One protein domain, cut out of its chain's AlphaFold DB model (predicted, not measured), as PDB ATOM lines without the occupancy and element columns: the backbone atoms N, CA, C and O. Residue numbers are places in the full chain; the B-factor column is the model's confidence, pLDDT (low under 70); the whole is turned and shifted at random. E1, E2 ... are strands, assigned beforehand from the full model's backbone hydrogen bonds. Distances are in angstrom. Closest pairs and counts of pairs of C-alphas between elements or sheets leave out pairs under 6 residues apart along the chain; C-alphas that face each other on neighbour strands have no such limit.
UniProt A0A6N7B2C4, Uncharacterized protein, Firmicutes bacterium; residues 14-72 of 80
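This is residues 14 to 72 of the 80 residues of an uncharacterized protein of Firmicutes bacterium (UniProt A0A6N7B2C4). There is little regular structure: a narrow two-stranded hairpin, E1 and E2, has a long looped stretch, residues 21 to 40, at one end and a second, residues 46 to 64, at the other, and residues 65 to 72 lead away from it. The printed part has 59 residues with no named helix and two named strands, E1 then E2, in one antiparallel sheet. The class is all strand, with only 11 residues in named elements. It is loose, with a radius of gyration of the C-alphas of 13.0 A, and spans 32 by 29 by 18 A.

E1, residues 15 to 20, is 15.7 A long from C-alpha 15 at (175.654, 135.344, 206.787). E2, residues 41 to 45, is 12.9 A long and ends with C-alpha 45 at (178.590, 139.354, 208.882).

The hairpin's strands are antiparallel, at 145 degrees between directions. C-alphas 16 and 44 face each other at 4.5 A. N 19 and O 41, 2.8 A apart, are within hydrogen-bond range.

The C-alphas of Ala 34 and Asn 48 are the farthest apart, 35.1 A. The link from E1 to E2 is long. The printed part has no cut, and no printed residue is under 70 in pLDDT.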
ATOM      1  N   GLY A  14     178.140 131.063 206.939       89.12
ATOM      2  CA  GLY A  14     177.706 132.241 207.688       89.12
ATOM      3  C   GLY A  14     176.675 133.099 206.951       89.12
ATOM      4  O   GLY A  14     175.918 132.618 206.109       89.12
ATOM      5  N   THR A  15     176.625 134.379 207.316       93.00
ATOM      6  CA  THR A  15     175.654 135.344 206.787       93.00
ATOM      7  C   THR A  15     176.377 136.390 205.957       93.00
ATOM      8  O   THR A  15     177.345 136.986 206.423       93.00
ATOM      9  N   TRP A  16     175.882 136.667 204.755       94.00
ATOM     10  CA  TRP A  16     176.451 137.661 203.849       94.00
ATOM     11  C   TRP A  16     175.442 138.763 203.526       94.00
ATOM     12  O   TRP A  16     174.242 138.510 203.438       94.00
ATOM     13  N   TYR A  17     175.940 139.984 203.336       92.12
ATOM     14  CA  TYR A  17     175.137 141.161 203.007       92.12
ATOM     15  C   TYR A  17     175.689 141.885 201.785       92.12
ATOM     16  O   TYR A  17     176.901 141.975 201.601       92.12
ATOM     17  N   VAL A  18     174.786 142.463 200.993       91.31
ATOM     18  CA  VAL A  18     175.129 143.427 199.944       91.31
ATOM     19  C   VAL A  18     175.359 144.783 200.608       91.31
ATOM     20  O   VAL A  18     174.406 145.439 201.021       91.31
ATOM     21  N   ALA A  19     176.623 145.182 200.745       90.12
ATOM     22  CA  ALA A  19     176.999 146.477 201.310       90.12
ATOM     23  C   ALA A  19     176.806 147.610 200.291       90.12
ATOM     24  O   ALA A  19     176.322 148.684 200.641       90.12
ATOM     25  N   HIS A  20     177.129 147.339 199.024       91.44
ATOM     26  CA  HIS A  20     176.823 148.215 197.899       91.44
ATOM     27  C   HIS A  20     176.345 147.411 196.700       91.44
ATOM     28  O   HIS A  20     176.838 146.321 196.424       91.44
ATOM     29  N   GLY A  21     175.402 147.974 195.954       89.56
ATOM     30  CA  GLY A  21     174.918 147.357 194.732       89.56
ATOM     31  C   GLY A  21     173.587 147.922 194.267       89.56
ATOM     32  O   GLY A  21     172.946 148.730 194.938       89.56
ATOM     33  N   GLY A  22     173.169 147.489 193.084       85.81
ATOM     34  CA  GLY A  22     171.893 147.885 192.499       85.81
ATOM     35  C   GLY A  22     171.951 149.148 191.629       85.81
ATOM     36  O   GLY A  22     173.021 149.708 191.365       85.81
ATOM     37  N   PRO A  23     170.786 149.584 191.118       87.69
ATOM     38  CA  PRO A  23     170.713 150.522 190.000       87.69
ATOM     39  C   PRO A  23     170.868 151.995 190.399       87.69
ATOM     40  O   PRO A  23     171.033 152.843 189.521       87.69
ATOM     41  N   PHE A  24     170.815 152.321 191.693       90.19
ATOM     42  CA  PHE A  24     170.776 153.702 192.173       90.19
ATOM     43  C   PHE A  24     172.067 154.098 192.888       90.19
ATOM     44  O   PHE A  24     172.580 153.358 193.723       90.19
ATOM     45  N   ALA A  25     172.544 155.316 192.628       90.25
ATOM     46  CA  ALA A  25     173.766 155.853 193.231       90.25
ATOM     47  C   ALA A  25     173.724 155.954 194.769       90.25
ATOM     48  O   ALA A  25     174.773 155.995 195.397       90.25
ATOM     49  N   ILE A  26     172.534 155.980 195.379       92.56
ATOM     50  CA  ILE A  26     172.377 156.038 196.841       92.56
ATOM     51  C   ILE A  26     172.760 154.728 197.548       92.56
ATOM     52  O   ILE A  26     173.168 154.763 198.701       92.56
ATOM     53  N   VAL A  27     172.650 153.587 196.863       88.62
ATOM     54  CA  VAL A  27     172.975 152.250 197.404       88.62
ATOM     55  C   VAL A  27     174.180 151.608 196.716       88.62
ATOM     56  O   VAL A  27     174.643 150.552 197.129       88.62
ATOM     57  N   ASN A  28     174.707 152.233 195.663       91.31
ATOM     58  CA  ASN A  28     175.824 151.715 194.891       91.31
ATOM     59  C   ASN A  28     176.873 152.808 194.670       91.31
ATOM     60  O   ASN A  28     176.745 153.634 193.760       91.31
ATOM     61  N   HIS A  29     177.938 152.771 195.472       88.44
ATOM     62  CA  HIS A  29     179.082 153.673 195.347       88.44
ATOM     63  C   HIS A  29     179.705 153.639 193.936       88.44
ATOM     64  O   HIS A  29     180.131 154.665 193.401       88.44
ATOM     65  N   HIS A  30     179.665 152.480 193.278       89.75
ATOM     66  CA  HIS A  30     180.214 152.249 191.945       89.75
ATOM     67  C   HIS A  30     179.227 152.540 190.804       89.75
ATOM     68  O   HIS A  30     179.558 152.333 189.640       89.75
ATOM     69  N   ASN A  31     178.037 153.090 191.078       92.00
ATOM     70  CA  ASN A  31     177.020 153.353 190.050       92.00
ATOM     71  C   ASN A  31     177.539 154.214 188.878       92.00
ATOM     72  O   ASN A  31     177.145 154.029 187.723       92.00
ATOM     73  N   ARG A  32     178.461 155.143 189.161       90.38
ATOM     74  CA  ARG A  32     179.086 156.014 188.151       90.38
ATOM     75  C   ARG A  32     180.184 155.322 187.339       90.38
ATOM     76  O   ARG A  32     180.499 155.790 186.250       90.38
ATOM     77  N   VAL A  33     180.730 154.210 187.824       91.38
ATOM     78  CA  VAL A  33     181.781 153.436 187.155       91.38
ATOM     79  C   VAL A  33     181.116 152.419 186.231       91.38
ATOM     80  O   VAL A  33     180.537 151.440 186.687       91.38
ATOM     81  N   ALA A  34     181.172 152.646 184.914       90.12
ATOM     82  CA  ALA A  34     180.410 151.858 183.938       90.12
ATOM     83  C   ALA A  34     180.643 150.339 184.056       90.12
ATOM     84  O   ALA A  34     179.679 149.578 184.045       90.12
ATOM     85  N   GLY A  35     181.896 149.910 184.245       87.88
ATOM     86  CA  GLY A  35     182.248 148.494 184.398       87.88
ATOM     87  C   GLY A  35     181.805 147.853 185.719       87.88
ATOM     88  O   GLY A  35     181.798 146.635 185.823       87.88
ATOM     89  N   GLN A  36     181.420 148.651 186.718       88.06
ATOM     90  CA  GLN A  36     181.047 148.184 188.060       88.06
ATOM     91  C   GLN A  36     179.610 148.563 188.451       88.06
ATOM     92  O   GLN A  36     179.146 148.211 189.531       88.06
ATOM     93  N   ARG A  37     178.862 149.245 187.574       87.88
ATOM     94  CA  ARG A  37     177.521 149.791 187.855       87.88
ATOM     95  C   ARG A  37     176.503 148.751 188.334       87.88
ATOM     96  O   ARG A  37     175.550 149.115 189.012       87.88
ATOM     97  N   TYR A  38     176.691 147.489 187.977       85.56
ATOM     98  CA  TYR A  38     175.821 146.384 188.382       85.56
ATOM     99  C   TYR A  38     176.550 145.338 189.231       85.56
ATOM    100  O   TYR A  38     176.007 144.265 189.475       85.56
ATOM    101  N   GLY A  39     177.768 145.654 189.681       88.19
ATOM    102  CA  GLY A  39     178.482 144.852 190.663       88.19
ATOM    103  C   GLY A  39     177.783 144.893 192.020       88.19
ATOM    104  O   GLY A  39     177.067 145.848 192.340       88.19
ATOM    105  N   LEU A  40     177.993 143.832 192.795       89.88
ATOM    106  CA  LEU A  40     177.557 143.721 194.180       89.88
ATOM    107  C   LEU A  40     178.795 143.582 195.059       89.88
ATOM    108  O   LEU A  40     179.594 142.667 194.863       89.88
ATOM    109  N   ASP A  41     178.915 144.457 196.048       91.06
ATOM    110  CA  ASP A  41     179.935 144.361 197.081       91.06
ATOM    111  C   ASP A  41     179.357 143.529 198.228       91.06
ATOM    112  O   ASP A  41     178.410 143.949 198.903       91.06
ATOM    113  N   LEU A  42     179.911 142.336 198.439       92.25
ATOM    114  CA  LEU A  42     179.481 141.414 199.486       92.25
ATOM    115  C   LEU A  42     180.359 141.551 200.733       92.25
ATOM    116  O   LEU A  42     181.583 141.616 200.640       92.25
ATOM    117  N   THR A  43     179.734 141.540 201.910       92.69
ATOM    118  CA  THR A  43     180.425 141.497 203.204       92.69
ATOM    119  C   THR A  43     179.920 140.338 204.051       92.69
ATOM    120  O   THR A  43     178.713 140.110 204.151       92.69
ATOM    121  N   HIS A  44     180.839 139.625 204.694       94.31
ATOM    122  CA  HIS A  44     180.509 138.568 205.644       94.31
ATOM    123  C   HIS A  44     180.164 139.199 206.996       94.31
ATOM    124  O   HIS A  44     180.947 139.986 207.525       94.31
ATOM    125  N   LEU A  45     179.003 138.883 207.564       92.56
ATOM    126  CA  LEU A  45     178.590 139.354 208.882       92.56
ATOM    127  C   LEU A  45     178.802 138.250 209.929       92.56
ATOM    128  O   LEU A  45     177.975 137.342 210.043       92.56
ATOM    129  N   PRO A  46     179.884 138.324 210.718       87.00
ATOM    130  CA  PRO A  46     180.095 137.413 211.835       87.00
ATOM    131  C   PRO A  46     179.065 137.637 212.951       87.00
ATOM    132  O   PRO A  46     178.417 138.678 213.045       87.00
ATOM    133  N   THR A  47     178.955 136.664 213.855       86.38
ATOM    134  CA  THR A  47     177.977 136.661 214.959       86.38
ATOM    135  C   THR A  47     178.127 137.825 215.937       86.38
ATOM    136  O   THR A  47     177.159 138.194 216.596       86.38
ATOM    137  N   ASN A  48     179.314 138.428 216.029       88.19
ATOM    138  CA  ASN A  48     179.543 139.624 216.840       88.19
ATOM    139  C   ASN A  48     178.996 140.912 216.188       88.19
ATOM    140  O   ASN A  48     179.043 141.961 216.823       88.19
ATOM    141  N   GLY A  49     178.498 140.847 214.948       87.81
ATOM    142  CA  GLY A  49     177.898 141.968 214.222       87.81
ATOM    143  C   GLY A  49     178.895 142.950 213.598       87.81
ATOM    144  O   GLY A  49     178.469 143.930 212.991       87.81
ATOM    145  N   TRP A  50     180.205 142.704 213.712       89.06
ATOM    146  CA  TRP A  50     181.240 143.626 213.236       89.06
ATOM    147  C   TRP A  50     181.996 143.043 212.045       89.06
ATOM    148  O   TRP A  50     182.710 142.051 212.169       89.06
ATOM    149  N   ILE A  51     181.877 143.697 210.888       90.38
ATOM    150  CA  ILE A  51     182.573 143.298 209.652       90.38
ATOM    151  C   ILE A  51     184.076 143.632 209.668       90.38
ATOM    152  O   ILE A  51     184.834 143.117 208.853       90.38
ATOM    153  N   VAL A  52     184.513 144.475 210.607       90.31
ATOM    154  CA  VAL A  52     185.917 144.831 210.843       90.31
ATOM    155  C   VAL A  52     186.275 144.451 212.277       90.31
ATOM    156  O   VAL A  52     185.586 144.845 213.216       90.31
ATOM    157  N   ARG A  53     187.341 143.667 212.443       83.19
ATOM    158  CA  ARG A  53     187.812 143.143 213.734       83.19
ATOM    159  C   ARG A  53     188.711 144.127 214.478       83.19
ATOM    160  O   ARG A  53     188.758 144.100 215.703       83.19
ATOM    161  N   GLU A  54     189.421 144.981 213.743       83.06
ATOM    162  CA  GLU A  54     190.471 145.853 214.271       83.06
ATOM    163  C   GLU A  54     190.488 147.191 213.523       83.06
ATOM    164  O   GLU A  54     190.219 147.244 212.323       83.06
ATOM    165  N   HIS A  55     190.833 148.284 214.203       77.06
ATOM    166  CA  HIS A  55     190.973 149.583 213.548       77.06
ATOM    167  C   HIS A  55     192.208 149.626 212.638       77.06
ATOM    168  O   HIS A  55     193.329 149.425 213.095       77.06
ATOM    169  N   GLY A  56     192.005 149.987 211.369       71.38
ATOM    170  CA  GLY A  56     193.079 150.235 210.403       71.38
ATOM    171  C   GLY A  56     192.819 149.574 209.044       71.38
ATOM    172  O   GLY A  56     192.085 148.587 208.975       71.38
ATOM    173  N   PRO A  57     193.405 150.098 207.950       78.44
ATOM    174  CA  PRO A  57     193.181 149.607 206.590       78.44
ATOM    175  C   PRO A  57     194.034 148.362 206.295       78.44
ATOM    176  O   PRO A  57     194.813 148.338 205.345       78.44
ATOM    177  N   VAL A  58     193.931 147.336 207.137       89.56
ATOM    178  CA  VAL A  58     194.617 146.060 206.922       89.56
ATOM    179  C   VAL A  58     193.598 145.073 206.360       89.56
ATOM    180  O   VAL A  58     192.590 144.845 207.017       89.56
ATOM    181  N   PRO A  59     193.811 144.465 205.181       89.75
ATOM    182  CA  PRO A  59     192.833 143.549 204.592       89.75
ATOM    183  C   PRO A  59     192.422 142.400 205.522       89.75
ATOM    184  O   PRO A  59     191.245 142.060 205.592       89.75
ATOM    185  N   SER A  60     193.359 141.881 206.318       91.94
ATOM    186  CA  SER A  60     193.102 140.827 207.306       91.94
ATOM    187  C   SER A  60     192.211 141.237 208.481       91.94
ATOM    188  O   SER A  60     191.779 140.372 209.239       91.94
ATOM    189  N   SER A  61     191.909 142.529 208.650       92.50
ATOM    190  CA  SER A  61     190.970 142.989 209.676       92.50
ATOM    191  C   SER A  61     189.509 142.767 209.272       92.50
ATOM    192  O   SER A  61     188.632 142.781 210.138       92.50
ATOM    193  N   TYR A  62     189.223 142.525 207.990       91.81
ATOM    194  CA  TYR A  62     187.869 142.286 207.498       91.81
ATOM    195  C   TYR A  62     187.424 140.843 207.753       91.81
ATOM    196  O   TYR A  62     188.166 139.884 207.562       91.81
ATOM    197  N   SER A  63     186.171 140.662 208.162       92.00
ATOM    198  CA  SER A  63     185.561 139.347 208.413       92.00
ATOM    199  C   SER A  63     185.436 138.456 207.173       92.00
ATOM    200  O   SER A  63     185.255 137.248 207.327       92.00
ATOM    201  N   SER A  64     185.484 139.051 205.980       92.69
ATOM    202  CA  SER A  64     185.499 138.377 204.679       92.69
ATOM    203  C   SER A  64     186.908 138.023 204.198       92.69
ATOM    204  O   SER A  64     187.045 137.380 203.161       92.69
ATOM    205  N   TRP A  65     187.955 138.435 204.918       92.81
ATOM    206  CA  TRP A  65     189.319 138.053 204.582       92.81
ATOM    207  C   TRP A  65     189.496 136.532 204.655       92.81
ATOM    208  O   TRP A  65     188.971 135.896 205.570       92.81
ATOM    209  N   ASP A  66     190.206 135.963 203.678       91.88
ATOM    210  CA  ASP A  66     190.382 134.516 203.461       91.88
ATOM    211  C   ASP A  66     189.077 133.707 203.303       91.88
ATOM    212  O   ASP A  66     189.108 132.474 203.277       91.88
ATOM    213  N   ALA A  67     187.920 134.365 203.159       92.31
ATOM    214  CA  ALA A  67     186.678 133.669 202.859       92.31
ATOM    215  C   ALA A  67     186.754 133.024 201.470       92.31
ATOM    216  O   ALA A  67     187.204 133.638 200.498       92.31
ATOM    217  N   LEU A  68     186.288 131.779 201.380       92.31
ATOM    218  CA  LEU A  68     186.266 131.050 200.124       92.31
ATOM    219  C   LEU A  68     185.245 131.679 199.168       92.31
ATOM    220  O   LEU A  68     184.071 131.830 199.508       92.31
ATOM    221  N   VAL A  69     185.709 132.003 197.963       91.25
ATOM    222  CA  VAL A  69     184.859 132.394 196.837       91.25
ATOM    223  C   VAL A  69     184.740 131.194 195.911       91.25
ATOM    224  O   VAL A  69     185.750 130.665 195.444       91.25
ATOM    225  N   VAL A  70     183.509 130.760 195.660       93.00
ATOM    226  CA  VAL A  70     183.211 129.586 194.830       93.00
ATOM    227  C   VAL A  70     182.632 129.993 193.482       93.00
ATOM    228  O   VAL A  70     182.190 131.126 193.284       93.00
ATOM    229  N   ALA A  71     182.652 129.069 192.524       92.12
ATOM    230  CA  ALA A  71     181.998 129.299 191.246       92.12
ATOM    231  C   ALA A  71     180.473 129.397 191.457       92.12
ATOM    232  O   ALA A  71     179.908 128.547 192.139       92.12
ATOM    233  N   PRO A  72     179.785 130.389 190.861       91.06
ATOM    234  CA  PRO A  72     178.336 130.543 191.009       91.06
ATOM    235  C   PRO A  72     177.534 129.499 190.215       91.06
ATOM    236  O   PRO A  72     176.308 129.486 190.276       91.06
TER     237      PRO A  72